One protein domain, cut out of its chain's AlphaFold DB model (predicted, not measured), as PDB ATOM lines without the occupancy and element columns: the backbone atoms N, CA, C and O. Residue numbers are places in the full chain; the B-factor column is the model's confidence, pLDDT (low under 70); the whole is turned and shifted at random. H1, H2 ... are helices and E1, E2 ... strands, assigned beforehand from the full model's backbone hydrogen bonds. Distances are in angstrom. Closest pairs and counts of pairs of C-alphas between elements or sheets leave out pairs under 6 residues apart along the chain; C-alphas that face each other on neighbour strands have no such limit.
ATOM      1  N   GLU A 176     191.147 164.857  65.129       86.25
ATOM      2  CA  GLU A 176     191.348 165.729  66.293       86.25
ATOM      3  C   GLU A 176     192.793 165.697  66.816       86.25
ATOM      4  O   GLU A 176     193.264 166.690  67.371       86.25
ATOM      5  N   ASN A 177     193.496 164.576  66.625       87.50
ATOM      6  CA  ASN A 177     194.849 164.342  67.142       87.50
ATOM      7  C   ASN A 177     195.954 164.675  66.127       87.50
ATOM      8  O   ASN A 177     197.133 164.442  66.393       87.50
ATOM      9  N   ASP A 178     195.596 165.187  64.950       86.69
ATOM     10  CA  ASP A 178     196.563 165.532  63.914       86.69
ATOM     11  C   ASP A 178     197.375 166.780  64.300       86.69
ATOM     12  O   ASP A 178     196.815 167.839  64.603       86.69
ATOM     13  N   GLU A 179     198.707 166.696  64.219       86.19
ATOM     14  CA  GLU A 179     199.610 167.827  64.497       86.19
ATOM     15  C   GLU A 179     199.284 169.069  63.646       86.19
ATOM     16  O   GLU A 179     199.460 170.210  64.084       86.19
ATOM     17  N   HIS A 180     198.744 168.871  62.440       84.88
ATOM     18  CA  HIS A 180     198.385 169.922  61.493       84.88
ATOM     19  C   HIS A 180     196.891 170.265  61.535       84.88
ATOM     20  O   HIS A 180     196.295 170.541  60.495       84.88
ATOM     21  N   GLY A 181     196.275 170.325  62.720       80.62
ATOM     22  CA  GLY A 181     194.836 170.595  62.890       80.62
ATOM     23  C   GLY A 181     194.283 171.871  62.222       80.62
ATOM     24  O   GLY A 181     193.072 172.040  62.125       80.62
ATOM     25  N   TRP A 182     195.131 172.776  61.714       83.56
ATOM     26  CA  TRP A 182     194.698 173.924  60.903       83.56
ATOM     27  C   TRP A 182     194.041 173.518  59.573       83.56
ATOM     28  O   TRP A 182     193.205 174.265  59.075       83.56
ATOM     29  N   LYS A 183     194.357 172.341  59.013       84.44
ATOM     30  CA  LYS A 183     193.749 171.861  57.755       84.44
ATOM     31  C   LYS A 183     192.263 171.510  57.886       84.44
ATOM     32  O   LYS A 183     191.555 171.467  56.887       84.44
ATOM     33  N   TYR A 184     191.800 171.275  59.113       87.12
ATOM     34  CA  TYR A 184     190.409 170.952  59.439       87.12
ATOM     35  C   TYR A 184     189.631 172.169  59.953       87.12
ATOM     36  O   TYR A 184     188.501 172.047  60.418       87.12
ATOM     37  N   MET A 185     190.233 173.357  59.873       86.31
ATOM     38  CA  MET A 185     189.609 174.601  60.295       86.31
ATOM     39  C   MET A 185     188.540 175.041  59.299       86.31
ATOM     40  O   MET A 185     188.750 175.023  58.084       86.31
ATOM     41  N   ARG A 186     187.415 175.536  59.818       86.75
ATOM     42  CA  ARG A 186     186.394 176.186  58.994       86.75
ATOM     43  C   ARG A 186     186.507 177.701  59.095       86.75
ATOM     44  O   ARG A 186     186.437 178.249  60.190       86.75
ATOM     45  N   SER A 187     186.679 178.366  57.955       85.50
ATOM     46  CA  SER A 187     186.652 179.827  57.867       85.50
ATOM     47  C   SER A 187     185.240 180.322  57.573       85.50
ATOM     48  O   SER A 187     184.615 179.881  56.607       85.50
ATOM     49  N   ILE A 188     184.771 181.271  58.364       85.44
ATOM     50  CA  ILE A 188     183.478 181.924  58.215       85.44
ATOM     51  C   ILE A 188     183.743 183.389  57.960       85.44
ATOM     52  O   ILE A 188     184.406 184.041  58.761       85.44
ATOM     53  N   VAL A 189     183.224 183.893  56.852       83.88
ATOM     54  CA  VAL A 189     183.276 185.314  56.534       83.88
ATOM     55  C   VAL A 189     181.885 185.872  56.768       83.88
ATOM     56  O   VAL A 189     180.940 185.475  56.086       83.88
ATOM     57  N   LEU A 190     181.763 186.734  57.768       77.62
ATOM     58  CA  LEU A 190     180.562 187.518  58.004       77.62
ATOM     59  C   LEU A 190     180.709 188.817  57.213       77.62
ATOM     60  O   LEU A 190     181.686 189.538  57.392       77.62
ATOM     61  N   ASP A 191     179.760 189.065  56.318       70.94
ATOM     62  CA  ASP A 191     179.684 190.270  55.495       70.94
ATOM     63  C   ASP A 191     178.219 190.714  55.447       70.94
ATOM     64  O   ASP A 191     177.316 189.890  55.229       70.94
ATOM     65  N   GLY A 192     177.962 191.992  55.710       64.44
ATOM     66  CA  GLY A 192     176.619 192.545  55.703       64.44
ATOM     67  C   GLY A 192     176.008 192.525  54.301       64.44
ATOM     68  O   GLY A 192     176.474 193.205  53.388       64.44
ATOM     69  N   ASN A 193     174.902 191.801  54.088       65.06
ATOM     70  CA  ASN A 193     174.219 191.831  52.793       65.06
ATOM     71  C   ASN A 193     173.233 193.007  52.689       65.06
ATOM     72  O   ASN A 193     172.040 192.871  52.947       65.06
ATOM     73  N   PHE A 194     173.707 194.156  52.203       58.69
ATOM     74  CA  PHE A 194     172.894 195.374  52.026       58.69
ATOM     75  C   PHE A 194     171.998 195.391  50.769       58.69
ATOM     76  O   PHE A 194     171.327 196.393  50.478       58.69
ATOM     77  N   SER A 195     172.023 194.317  49.972       56.22
ATOM     78  CA  SER A 195     171.290 194.219  48.699       56.22
ATOM     79  C   SER A 195     169.986 193.422  48.806       56.22
ATOM     80  O   SER A 195     169.135 193.536  47.922       56.22
ATOM     81  N   ALA A 196     169.798 192.649  49.879       61.69
ATOM     82  CA  ALA A 196     168.623 191.810  50.114       61.69
ATOM     83  C   ALA A 196     167.421 192.601  50.671       61.69
ATOM     84  O   ALA A 196     166.825 192.216  51.665       61.69
ATOM     85  N   GLN A 197     167.046 193.699  50.011       62.50
ATOM     86  CA  GLN A 197     166.005 194.610  50.494       62.50
ATOM     87  C   GLN A 197     164.619 193.950  50.499       62.50
ATOM     88  O   GLN A 197     164.030 193.728  49.432       62.50
ATOM     89  N   HIS A 198     164.055 193.719  51.686       65.69
ATOM     90  CA  HIS A 198     162.654 193.319  51.835       65.69
ATOM     91  C   HIS A 198     161.783 194.521  52.206       65.69
ATOM     92  O   HIS A 198     162.022 195.197  53.203       65.69
ATOM     93  N   ARG A 199     160.761 194.819  51.395       67.25
ATOM     94  CA  ARG A 199     159.771 195.850  51.740       67.25
ATOM     95  C   ARG A 199     158.702 195.240  52.628       67.25
ATOM     96  O   ARG A 199     158.203 194.167  52.306       67.25
ATOM     97  N   LYS A 200     158.283 195.989  53.649       68.50
ATOM     98  CA  LYS A 200     157.120 195.623  54.465       68.50
ATOM     99  C   LYS A 200     155.917 195.343  53.564       68.50
ATOM    100  O   LYS A 200     155.549 196.185  52.737       68.50
ATOM    101  N   MET A 201     155.330 194.160  53.717       73.81
ATOM    102  CA  MET A 201     154.123 193.785  52.988       73.81
ATOM    103  C   MET A 201     152.957 194.678  53.409       73.81
ATOM    104  O   MET A 201     152.841 195.083  54.564       73.81
ATOM    105  N   ARG A 202     152.088 195.006  52.448       79.62
ATOM    106  CA  ARG A 202     150.889 195.816  52.710       79.62
ATOM    107  C   ARG A 202     149.902 195.084  53.627       79.62
ATOM    108  O   ARG A 202     149.296 195.732  54.468       79.62
ATOM    109  N   ASN A 203     149.798 193.768  53.440       82.75
ATOM    110  CA  ASN A 203     148.963 192.842  54.197       82.75
ATOM    111  C   ASN A 203     149.873 191.710  54.707       82.75
ATOM    112  O   ASN A 203     150.116 190.755  53.965       82.75
ATOM    113  N   PRO A 204     150.486 191.844  55.893       79.50
ATOM    114  CA  PRO A 204     151.388 190.829  56.440       79.50
ATOM    115  C   PRO A 204     150.719 189.464  56.655       79.50
ATOM    116  O   PRO A 204     151.371 188.437  56.526       79.50
ATOM    117  N   GLU A 205     149.417 189.443  56.939       82.31
ATOM    118  CA  GLU A 205     148.609 188.236  57.137       82.31
ATOM    119  C   GLU A 205     148.503 187.351  55.885       82.31
ATOM    120  O   GLU A 205     148.280 186.146  55.996       82.31
ATOM    121  N   ASP A 206     148.698 187.938  54.702       81.19
ATOM    122  CA  ASP A 206     148.661 187.235  53.419       81.19
ATOM    123  C   ASP A 206     150.046 186.677  53.015       81.19
ATOM    124  O   ASP A 206     150.156 185.960  52.011       81.19
ATOM    125  N   ASP A 207     151.116 187.013  53.749       81.62
ATOM    126  CA  ASP A 207     152.487 186.599  53.430       81.62
ATOM    127  C   ASP A 207     152.820 185.244  54.064       81.62
ATOM    128  O   ASP A 207     153.246 185.139  55.213       81.62
ATOM    129  N   VAL A 208     152.596 184.174  53.300       83.75
ATOM    130  CA  VAL A 208     152.831 182.796  53.750       83.75
ATOM    131  C   VAL A 208     154.205 182.304  53.268       83.75
ATOM    132  O   VAL A 208     154.383 182.084  52.060       83.75
ATOM    133  N   PRO A 209     155.179 182.066  54.169       84.44
ATOM    134  CA  PRO A 209     156.483 181.540  53.787       84.44
ATOM    135  C   PRO A 209     156.392 180.058  53.382       84.44
ATOM    136  O   PRO A 209     155.803 179.231  54.070       84.44
ATOM    137  N   LEU A 210     157.017 179.690  52.257       87.44
ATOM    138  CA  LEU A 210     157.049 178.296  51.765       87.44
ATOM    139  C   LEU A 210     158.140 177.427  52.426       87.44
ATOM    140  O   LEU A 210     158.143 176.201  52.273       87.44
ATOM    141  N   ALA A 211     159.114 178.067  53.077       86.94
ATOM    142  CA  ALA A 211     160.317 177.449  53.635       86.94
ATOM    143  C   ALA A 211     160.890 178.285  54.791       86.94
ATOM    144  O   ALA A 211     162.055 178.676  54.743       86.94
ATOM    145  N   ASP A 212     160.058 178.607  55.783       88.56
ATOM    146  CA  ASP A 212     160.495 179.347  56.972       88.56
ATOM    147  C   ASP A 212     161.507 178.518  57.774       88.56
ATOM    148  O   ASP A 212     161.210 177.392  58.161       88.56
ATOM    149  N   GLY A 213     162.735 179.007  57.948       86.75
ATOM    150  CA  GLY A 213     163.801 178.264  58.633       86.75
ATOM    151  C   GLY A 213     164.367 177.032  57.907       86.75
ATOM    152  O   GLY A 213     165.391 176.503  58.322       86.75
ATOM    153  N   HIS A 214     163.740 176.540  56.832       88.94
ATOM    154  CA  HIS A 214     164.093 175.237  56.244       88.94
ATOM    155  C   HIS A 214     165.373 175.241  55.392       88.94
ATOM    156  O   HIS A 214     165.857 174.177  55.033       88.94
ATOM    157  N   ALA A 215     165.886 176.403  54.984       88.19
ATOM    158  CA  ALA A 215     167.034 176.512  54.079       88.19
ATOM    159  C   ALA A 215     168.093 177.463  54.661       88.19
ATOM    160  O   ALA A 215     168.457 177.349  55.821       88.19
ATOM    161  N   PHE A 216     168.600 178.407  53.866       82.31
ATOM    162  CA  PHE A 216     169.632 179.357  54.301       82.31
ATOM    163  C   PHE A 216     169.120 180.480  55.221       82.31
ATOM    164  O   PHE A 216     169.927 181.222  55.768       82.31
ATOM    165  N   MET A 217     167.800 180.645  55.345       83.44
ATOM    166  CA  MET A 217     167.170 181.663  56.192       83.44
ATOM    167  C   MET A 217     166.759 181.040  57.524       83.44
ATOM    168  O   MET A 217     166.310 179.896  57.537       83.44
ATOM    169  N   VAL A 218     166.871 181.801  58.613       84.12
ATOM    170  CA  VAL A 218     166.389 181.407  59.948       84.12
ATOM    171  C   VAL A 218     164.866 181.527  60.050       84.12
ATOM    172  O   VAL A 218     164.247 182.243  59.265       84.12
ATOM    173  N   THR A 219     164.270 180.834  61.020       85.81
ATOM    174  CA  THR A 219     162.834 180.937  61.311       85.81
ATOM    175  C   THR A 219     162.480 182.337  61.818       85.81
ATOM    176  O   THR A 219     163.156 182.861  62.710       85.81
ATOM    177  N   ASP A 220     161.412 182.932  61.284       83.75
ATOM    178  CA  ASP A 220     161.043 184.330  61.556       83.75
ATOM    179  C   ASP A 220     160.644 184.585  63.022       83.75
ATOM    180  O   ASP A 220     161.109 185.547  63.636       83.75
ATOM    181  N   ALA A 221     159.819 183.715  63.615       86.38
ATOM    182  CA  ALA A 221     159.281 183.944  64.958       86.38
ATOM    183  C   ALA A 221     160.361 183.980  66.069       86.38
ATOM    184  O   ALA A 221     160.412 184.988  66.782       86.38
ATOM    185  N   PRO A 222     161.267 182.984  66.192       85.94
ATOM    186  CA  PRO A 222     162.350 183.026  67.181       85.94
ATOM    187  C   PRO A 222     163.317 184.191  66.951       85.94
ATOM    188  O   PRO A 222     163.802 184.810  67.896       85.94
ATOM    189  N   TYR A 223     163.566 184.542  65.685       84.31
ATOM    190  CA  TYR A 223     164.421 185.675  65.359       84.31
ATOM    191  C   TYR A 223     163.796 186.996  65.820       84.31
ATOM    192  O   TYR A 223     164.452 187.784  66.497       84.31
ATOM    193  N   LYS A 224     162.509 187.234  65.537       84.12
ATOM    194  CA  LYS A 224     161.790 188.436  65.997       84.12
ATOM    195  C   LYS A 224     161.716 188.540  67.518       84.12
ATOM    196  O   LYS A 224     161.693 189.655  68.036       84.12
ATOM    197  N   GLU A 225     161.659 187.419  68.228       86.62
ATOM    198  CA  GLU A 225     161.729 187.393  69.689       86.62
ATOM    199  C   GLU A 225     163.109 187.824  70.199       86.62
ATOM    200  O   GLU A 225     163.194 188.744  71.014       86.62
ATOM    201  N   HIS A 226     164.185 187.278  69.623       84.19
ATOM    202  CA  HIS A 226     165.555 187.715  69.905       84.19
ATOM    203  C   HIS A 226     165.737 189.222  69.684       84.19
ATOM    204  O   HIS A 226     166.286 189.913  70.540       84.19
ATOM    205  N   LEU A 227     165.205 189.770  68.585       81.88
ATOM    206  CA  LEU A 227     165.284 191.210  68.308       81.88
ATOM    207  C   LEU A 227     164.588 192.085  69.364       81.88
ATOM    208  O   LEU A 227     164.951 193.251  69.498       81.88
ATOM    209  N   LYS A 228     163.585 191.568  70.087       82.00
ATOM    210  CA  LYS A 228     162.898 192.313  71.158       82.00
ATOM    211  C   LYS A 228     163.688 192.319  72.463       82.00
ATOM    212  O   LYS A 228     163.582 193.284  73.212       82.00
ATOM    213  N   MET A 229     164.428 191.247  72.740       80.00
ATOM    214  CA  MET A 229     165.165 191.066  73.996       80.00
ATOM    215  C   MET A 229     166.606 191.583  73.918       80.00
ATOM    216  O   MET A 229     167.162 192.018  74.923       80.00
ATOM    217  N   ALA A 230     167.227 191.534  72.740       74.69
ATOM    218  CA  ALA A 230     168.636 191.859  72.585       74.69
ATOM    219  C   ALA A 230     168.908 193.367  72.735       74.69
ATOM    220  O   ALA A 230     168.384 194.195  71.990       74.69
ATOM    221  N   ALA A 231     169.785 193.719  73.677       70.06
ATOM    222  CA  ALA A 231     170.256 195.086  73.870       70.06
ATOM    223  C   ALA A 231     171.357 195.449  72.858       70.06
ATOM    224  O   ALA A 231     172.286 194.674  72.624       70.06
ATOM    225  N   GLU A 232     171.288 196.652  72.284       63.41
ATOM    226  CA  GLU A 232     172.275 197.137  71.317       63.41
ATOM    227  C   GLU A 232     173.215 198.178  71.941       63.41
ATOM    228  O   GLU A 232     172.807 199.280  72.319       63.41
ATOM    229  N   PHE A 233     174.507 197.855  72.008       59.91
ATOM    230  CA  PHE A 233     175.524 198.732  72.585       59.91
ATOM    231  C   PHE A 233     176.268 199.490  71.484       59.91
ATOM    232  O   PHE A 233     176.973 198.907  70.664       59.91
ATOM    233  N   HIS A 234     176.117 200.814  71.468       55.09
ATOM    234  CA  HIS A 234     176.788 201.685  70.507       55.09
ATOM    235  C   HIS A 234     178.083 202.238  71.115       55.09
ATOM    236  O   HIS A 234     178.060 203.249  71.821       55.09
ATOM    237  N   GLU A 235     179.219 201.601  70.838       50.66
ATOM    238  CA  GLU A 235     180.539 202.143  71.186       50.66
ATOM    239  C   GLU A 235     181.173 202.862  69.984       50.66
ATOM    240  O   GLU A 235     181.055 202.436  68.833       50.66
ATOM    241  N   LYS A 236     181.832 204.002  70.236       54.25
ATOM    242  CA  LYS A 236     182.495 204.783  69.183       54.25
ATOM    243  C   LYS A 236     183.695 204.004  68.647       54.25
ATOM    244  O   LYS A 236     184.699 203.867  69.341       54.25
ATOM    245  N   ALA A 237     183.618 203.568  67.391       52.53
ATOM    246  CA  ALA A 237     184.753 202.969  66.700       52.53
ATOM    247  C   ALA A 237     185.941 203.951  66.657       52.53
ATOM    248  O   ALA A 237     185.806 205.099  66.228       52.53
ATOM    249  N   THR A 238     187.116 203.496  67.091       52.25
ATOM    250  CA  THR A 238     188.381 204.254  67.062       52.25
ATOM    251  C   THR A 238     189.127 204.126  65.727       52.25
ATOM    252  O   THR A 238     190.210 204.684  65.569       52.25
ATOM    253  N   CYS A 239     188.574 203.375  64.769       53.50
ATOM    254  CA  CYS A 239     189.159 203.127  63.453       53.50
ATOM    255  C   CYS A 239     188.632 204.138  62.418       53.50
ATOM    256  O   CYS A 239     187.422 204.331  62.293       53.50
ATOM    257  N   ASN A 240     189.539 204.786  61.677       48.47
ATOM    258  CA  ASN A 240     189.238 205.927  60.800       48.47
ATOM    259  C   ASN A 240     188.313 205.608  59.604       48.47
ATOM    260  O   ASN A 240     187.602 206.510  59.161       48.47
ATOM    261  N   ASP A 241     188.258 204.360  59.118       47.78
ATOM    262  CA  ASP A 241     187.539 204.012  57.876       47.78
ATOM    263  C   ASP A 241     186.066 203.585  58.068       47.78
ATOM    264  O   ASP A 241     185.281 203.622  57.121       47.78
ATOM    265  N   HIS A 242     185.615 203.292  59.297       51.44
ATOM    266  CA  HIS A 242     184.222 202.868  59.549       51.44
ATOM    267  C   HIS A 242     183.204 204.025  59.627       51.44
ATOM    268  O   HIS A 242     181.992 203.792  59.641       51.44
ATOM    269  N   ARG A 243     183.650 205.295  59.626       44.78
ATOM    270  CA  ARG A 243     182.746 206.469  59.639       44.78
ATOM    271  C   ARG A 243     181.845 206.544  58.402       44.78
ATOM    272  O   ARG A 243     180.725 207.045  58.504       44.78
ATOM    273  N   ALA A 244     182.303 206.054  57.251       42.66
ATOM    274  CA  ALA A 244     181.523 206.078  56.013       42.66
ATOM    275  C   ALA A 244     180.370 205.052  56.023       42.66
ATOM    276  O   ALA A 244     179.276 205.363  55.555       42.66
ATOM    277  N   ILE A 245     180.586 203.878  56.628       48.88
ATOM    278  CA  ILE A 245     179.608 202.778  56.706       48.88
ATOM    279  C   ILE A 245     178.459 203.136  57.663       48.88
ATOM    280  O   ILE A 245     177.289 203.017  57.302       48.88
ATOM    281  N   LEU A 246     178.777 203.706  58.832       48.19
ATOM    282  CA  LEU A 246     177.780 204.157  59.816       48.19
ATOM    283  C   LEU A 246     176.862 205.271  59.284       48.19
ATOM    284  O   LEU A 246     175.701 205.361  59.673       48.19
ATOM    285  N   THR A 247     177.359 206.111  58.371       43.00
ATOM    286  CA  THR A 247     176.571 207.219  57.804       43.00
ATOM    287  C   THR A 247     175.634 206.744  56.683       43.00
ATOM    288  O   THR A 247     174.565 207.319  56.493       43.00
ATOM    289  N   ALA A 248     175.982 205.664  55.972       41.59
ATOM    290  CA  ALA A 248     175.142 205.066  54.929       41.59
ATOM    291  C   ALA A 248     173.961 204.239  55.486       41.59
ATOM    292  O   ALA A 248     172.988 203.996  54.769       41.59
ATOM    293  N   ALA A 249     174.027 203.837  56.760       46.00
ATOM    294  CA  ALA A 249     173.029 203.010  57.442       46.00
ATOM    295  C   ALA A 249     171.785 203.779  57.939       46.00
ATOM    296  O   ALA A 249     170.763 203.165  58.247       46.00
ATOM    297  N   LEU A 250     171.847 205.115  58.006       41.44
ATOM    298  CA  LEU A 250     170.901 205.923  58.786       41.44
ATOM    299  C   LEU A 250     169.581 206.303  58.092       41.44
ATOM    300  O   LEU A 250     168.752 206.929  58.742       41.44
ATOM    301  N   ASP A 251     169.330 205.929  56.830       42.06
ATOM    302  CA  ASP A 251     168.217 206.553  56.087       42.06
ATOM    303  C   ASP A 251     167.438 205.626  55.131       42.06
ATOM    304  O   ASP A 251     167.250 205.909  53.946       42.06
ATOM    305  N   ARG A 252     166.932 204.488  55.629       48.09
ATOM    306  CA  ARG A 252     165.951 203.675  54.876       48.09
ATOM    307  C   ARG A 252     164.739 203.299  55.721       48.09
ATOM    308  O   ARG A 252     164.617 202.184  56.222       48.09
ATOM    309  N   ALA A 253     163.806 204.237  55.846       47.50
ATOM    310  CA  ALA A 253     162.469 203.948  56.349       47.50
ATOM    311  C   ALA A 253     161.750 202.942  55.417       47.50
ATOM    312  O   ALA A 253     161.720 203.144  54.202       47.50
ATOM    313  N   ASN A 254     161.136 201.898  55.997       55.28
ATOM    314  CA  ASN A 254     160.241 200.891  55.375       55.28
ATOM    315  C   ASN A 254     160.829 199.550  54.869       55.28
ATOM    316  O   ASN A 254     160.153 198.862  54.097       55.28
ATOM    317  N   LEU A 255     162.012 199.129  55.327       57.44
ATOM    318  CA  LEU A 255     162.523 197.762  55.098       57.44
ATOM    319  C   LEU A 255     162.257 196.832  56.303       57.44
ATOM    320  O   LEU A 255     162.105 197.309  57.431       57.44
ATOM    321  N   GLU A 256     162.144 195.524  56.059       52.75
ATOM    322  CA  GLU A 256     161.956 194.464  57.066       52.75
ATOM    323  C   GLU A 256     163.214 193.586  57.174       52.75
ATOM    324  O   GLU A 256     163.800 193.228  56.157       52.75
ATOM    325  N   ALA A 257     163.618 193.229  58.401       56.09
ATOM    326  CA  ALA A 257     164.743 192.314  58.618       56.09
ATOM    327  C   ALA A 257     164.317 190.873  58.331       56.09
ATOM    328  O   ALA A 257     163.326 190.407  58.882       56.09
ATOM    329  N   THR A 258     165.099 190.166  57.517       50.75
ATOM    330  CA  THR A 258     164.811 188.786  57.070       50.75
ATOM    331  C   THR A 258     165.830 187.762  57.589       50.75
ATOM    332  O   THR A 258     165.952 186.671  57.044       50.75
ATOM    333  N   GLY A 259     166.621 188.124  58.606       50.09
ATOM    334  CA  GLY A 259     167.699 187.281  59.147       50.09
ATOM    335  C   GLY A 259     168.997 187.295  58.327       50.09
ATOM    336  O   GLY A 259     170.026 186.847  58.816       50.09
ATOM    337  N   ILE A 260     168.969 187.851  57.109       46.84
ATOM    338  CA  ILE A 260     170.153 188.176  56.287       46.84
ATOM    339  C   ILE A 260     170.188 189.674  55.925       46.84
ATOM    340  O   ILE A 260     171.262 190.227  55.697       46.84
ATOM    341  N   ASP A 261     169.025 190.341  55.890       48.72
ATOM    342  CA  ASP A 261     168.916 191.802  55.768       48.72
ATOM    343  C   ASP A 261     168.909 192.444  57.161       48.72
ATOM    344  O   ASP A 261     168.066 192.121  58.010       48.72
ATOM    345  N   PHE A 262     169.859 193.346  57.393       53.69
ATOM    346  CA  PHE A 262     170.047 194.001  58.676       53.69
ATOM    347  C   PHE A 262     169.182 195.266  58.759       53.69
ATOM    348  O   PHE A 262     169.295 196.182  57.940       53.69
ATOM    349  N   GLN A 263     168.314 195.348  59.773       49.88
ATOM    350  CA  GLN A 263     167.565 196.571  60.073       49.88
ATOM    351  C   GLN A 263     168.546 197.730  60.303       49.88
ATOM    352  O   GLN A 263     169.248 197.747  61.303       49.88
ATOM    353  N   GLN A 264     168.561 198.721  59.405       51.53
ATOM    354  CA  GLN A 264     169.370 199.943  59.550       51.53
ATOM    355  C   GLN A 264     170.881 199.684  59.747       51.53
ATOM    356  O   GLN A 264     171.500 200.255  60.643       51.53
ATOM    357  N   GLY A 265     171.481 198.847  58.895       53.47
ATOM    358  CA  GLY A 265     172.927 198.582  58.899       53.47
ATOM    359  C   GLY A 265     173.344 197.398  59.773       53.47
ATOM    360  O   GLY A 265     172.490 196.738  60.346       53.47
ATOM    361  N   GLU A 266     174.648 197.114  59.864       57.38
ATOM    362  CA  GLU A 266     175.250 195.971  60.587       57.38
ATOM    363  C   GLU A 266     175.124 196.074  62.116       57.38
ATOM    364  O   GLU A 266     176.095 196.233  62.860       57.38
ATOM    365  N   ARG A 267     173.890 195.996  62.609       64.69
ATOM    366  CA  ARG A 267     173.596 195.992  64.038       64.69
ATOM    367  C   ARG A 267     174.100 194.716  64.712       64.69
ATOM    368  O   ARG A 267     173.879 193.611  64.208       64.69
ATOM    369  N   GLN A 268     174.725 194.865  65.882       68.56
ATOM    370  CA  GLN A 268     175.437 193.773  66.571       68.56
ATOM    371  C   GLN A 268     174.521 192.603  66.952       68.56
ATOM    372  O   GLN A 268     174.873 191.451  66.724       68.56
ATOM    373  N   HIS A 269     173.313 192.893  67.435       71.12
ATOM    374  CA  HIS A 269     172.360 191.867  67.863       71.12
ATOM    375  C   HIS A 269     171.955 190.891  66.741       71.12
ATOM    376  O   HIS A 269     171.677 189.726  67.018       71.12
ATOM    377  N   ASN A 270     171.961 191.319  65.474       76.19
ATOM    378  CA  ASN A 270     171.698 190.425  64.341       76.19
ATOM    379  C   ASN A 270     172.870 189.452  64.119       76.19
ATOM    380  O   ASN A 270     172.655 188.265  63.881       76.19
ATOM    381  N   MET A 271     174.108 189.947  64.233       76.75
ATOM    382  CA  MET A 271     175.315 189.124  64.101       76.75
ATOM    383  C   MET A 271     175.435 188.109  65.235       76.75
ATOM    384  O   MET A 271     175.800 186.965  64.978       76.75
ATOM    385  N   ASP A 272     175.069 188.491  66.459       78.69
ATOM    386  CA  ASP A 272     175.073 187.587  67.613       78.69
ATOM    387  C   ASP A 272     174.136 186.387  67.389       78.69
ATOM    388  O   ASP A 272     174.511 185.244  67.652       78.69
ATOM    389  N   TYR A 273     172.951 186.621  66.813       83.44
ATOM    390  CA  TYR A 273     172.007 185.550  66.474       83.44
ATOM    391  C   TYR A 273     172.554 184.608  65.393       83.44
ATOM    392  O   TYR A 273     172.441 183.387  65.503       83.44
ATOM    393  N   ILE A 274     173.180 185.164  64.350       81.31
ATOM    394  CA  ILE A 274     173.802 184.382  63.272       81.31
ATOM    395  C   ILE A 274     174.955 183.535  63.827       81.31
ATOM    396  O   ILE A 274     175.039 182.340  63.540       81.31
ATOM    397  N   LEU A 275     175.820 184.133  64.650       82.00
ATOM    398  CA  LEU A 275     176.945 183.459  65.297       82.00
ATOM    399  C   LEU A 275     176.482 182.315  66.201       82.00
ATOM    400  O   LEU A 275     177.072 181.238  66.156       82.00
ATOM    401  N   HIS A 276     175.409 182.514  66.969       84.25
ATOM    402  CA  HIS A 276     174.820 181.466  67.799       84.25
ATOM    403  C   HIS A 276     174.456 180.221  66.976       84.25
ATOM    404  O   HIS A 276     174.928 179.122  67.270       84.25
ATOM    405  N   TRP A 277     173.690 180.396  65.895       82.94
ATOM    406  CA  TRP A 277     173.313 179.288  65.014       82.94
ATOM    407  C   TRP A 277     174.519 178.647  64.333       82.94
ATOM    408  O   TRP A 277     174.608 177.425  64.253       82.94
ATOM    409  N   ILE A 278     175.476 179.455  63.882       82.69
ATOM    410  CA  ILE A 278     176.733 178.961  63.323       82.69
ATOM    411  C   ILE A 278     177.441 178.034  64.312       82.69
ATOM    412  O   ILE A 278     177.848 176.942  63.925       82.69
ATOM    413  N   PHE A 279     177.577 178.426  65.578       83.25
ATOM    414  CA  PHE A 279     178.253 177.591  66.569       83.25
ATOM    415  C   PHE A 279     177.496 176.297  66.863       83.25
ATOM    416  O   PHE A 279     178.140 175.263  67.028       83.25
ATOM    417  N   ILE A 280     176.160 176.321  66.840       83.06
ATOM    418  CA  ILE A 280     175.342 175.103  66.934       83.06
ATOM    419  C   ILE A 280     175.648 174.153  65.765       83.06
ATOM    420  O   ILE A 280     175.929 172.979  65.987       83.06
ATOM    421  N   TYR A 281     175.654 174.650  64.524       78.81
ATOM    422  CA  TYR A 281     175.893 173.810  63.339       78.81
ATOM    423  C   TYR A 281     177.351 173.375  63.154       78.81
ATOM    424  O   TYR A 281     177.620 172.442  62.400       78.81
ATOM    425  N   LEU A 282     178.300 174.055  63.797       80.12
ATOM    426  CA  LEU A 282     179.724 173.706  63.767       80.12
ATOM    427  C   LEU A 282     180.182 172.933  65.003       80.12
ATOM    428  O   LEU A 282     181.387 172.736  65.189       80.12
ATOM    429  N   HIS A 283     179.237 172.492  65.832       77.44
ATOM    430  CA  HIS A 283     179.515 171.649  66.979       77.44
ATOM    431  C   HIS A 283     180.359 170.429  66.566       77.44
ATOM    432  O   HIS A 283     180.069 169.757  65.578       77.44
ATOM    433  N   GLY A 284     181.434 170.170  67.313       78.00
ATOM    434  CA  GLY A 284     182.389 169.091  67.036       78.00
ATOM    435  C   GLY A 284     183.664 169.525  66.303       78.00
ATOM    436  O   GLY A 284     184.641 168.784  66.327       78.00
ATOM    437  N   LEU A 285     183.727 170.725  65.711       83.50
ATOM    438  CA  LEU A 285     184.988 171.263  65.183       83.50
ATOM    439  C   LEU A 285     185.842 171.890  66.294       83.50
ATOM    440  O   LEU A 285     185.368 172.716  67.069       83.50
ATOM    441  N   THR A 286     187.138 171.565  66.332       80.00
ATOM    442  CA  THR A 286     188.073 172.102  67.341       80.00
ATOM    443  C   THR A 286     188.557 173.516  67.024       80.00
ATOM    444  O   THR A 286     188.999 174.237  67.918       80.00
ATOM    445  N   ARG A 287     188.515 173.928  65.748       84.12
ATOM    446  CA  ARG A 287     189.016 175.230  65.285       84.12
ATOM    447  C   ARG A 287     188.085 175.855  64.249       84.12
ATOM    448  O   ARG A 287     187.867 175.296  63.176       84.12
ATOM    449  N   VAL A 288     187.622 177.068  64.536       86.12
ATOM    450  CA  VAL A 288     186.825 177.897  63.621       86.12
ATOM    451  C   VAL A 288     187.491 179.266  63.505       86.12
ATOM    452  O   VAL A 288     187.804 179.893  64.515       86.12
ATOM    453  N   LEU A 289     187.724 179.724  62.276       84.94
ATOM    454  CA  LEU A 289     188.202 181.075  61.995       84.94
ATOM    455  C   LEU A 289     187.012 181.930  61.594       84.94
ATOM    456  O   LEU A 289     186.346 181.631  60.609       84.94
ATOM    457  N   ILE A 290     186.776 183.016  62.319       83.81
ATOM    458  CA  ILE A 290     185.713 183.960  61.989       83.81
ATOM    459  C   ILE A 290     186.363 185.260  61.538       83.81
ATOM    460  O   ILE A 290     187.126 185.884  62.274       83.81
ATOM    461  N   LEU A 291     186.069 185.639  60.303       80.62
ATOM    462  CA  LEU A 291     186.486 186.876  59.676       80.62
ATOM    463  C   LEU A 291     185.264 187.783  59.606       80.62
ATOM    464  O   LEU A 291     184.248 187.426  59.018       80.62
ATOM    465  N   TYR A 292     185.373 188.942  60.236       74.69
ATOM    466  CA  TYR A 292     184.360 189.982  60.204       74.69
ATOM    467  C   TYR A 292     185.089 191.321  60.168       74.69
ATOM    468  O   TYR A 292     186.048 191.528  60.920       74.69
ATOM    469  N   ASP A 293     184.681 192.210  59.279       62.66
ATOM    470  CA  ASP A 293     185.286 193.531  59.096       62.66
ATOM    471  C   ASP A 293     185.157 194.417  60.352       62.66
ATOM    472  O   ASP A 293     186.028 195.247  60.608       62.66
TER     473      ASP A 293
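What this domain is: This is residues 176 to 293 of the 654 residues of a protein of Ganoderma sinense ZZ0214-1 (UniProt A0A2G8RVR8). Little regular structure: a small two-stranded parallel ribbon, E1 and E2, with helix H4 near it, and wide loops spreading from the end where H4 begins. H2 packs on H4 residues 269 to 273, H3 sits out among loops, and residues 202 to 208 stick out. The 118 printed residues, 44 in named elements, run H1, E1, H2, H3, H4, E2: mixed, loose, radius of gyration of the C-alphas 17.2 A, spans 57 by 42 by 26 A.

Where its parts are: H1 is residues 181 to 184, from C-alpha 181 at (194.836, 170.595, 62.890); E1 is residues 186 to 190, 12.8 A; H2 is residues 220 to 229, 14.7 A; H3 is residues 243 to 248; H4 is residues 268 to 281, 20.2 A; E2 is residues 288 to 292, 12.8 A, and it ends with C-alpha 292 at (184.360, 189.982, 60.204).

How they stand to each other: H1 has a tight link to E1. E1 and E2 are parallel at 19 degrees; N 188 and O 289 are 2.8 A apart, within hydrogen-bond range. E1, H2 H3 H4, E2 form a strand-helix-strand unit, parallel neighbour strands with helices between. H4 and E1 are near each other, with 5 pairs of C-alphas within 10 A. H2 and H4 touch, closest C-alphas Leu 227 and His 269, 7.1 A, at a steep tilt of 52 degrees, opposite ways. H3 is apart from both. In H2, H3 and H4 every O i to N i+4 pair is within range; H1 is too short for one.

The domain as a whole: The farthest C-alphas, Glu 179 and Asn 203, are 57.4 A apart. The printed part has no cut; links E1 to H2, H2 to H3 and H3 to H4 are long. pLDDT is under 70 at residues 192 to 200, 232 to 268 and 293.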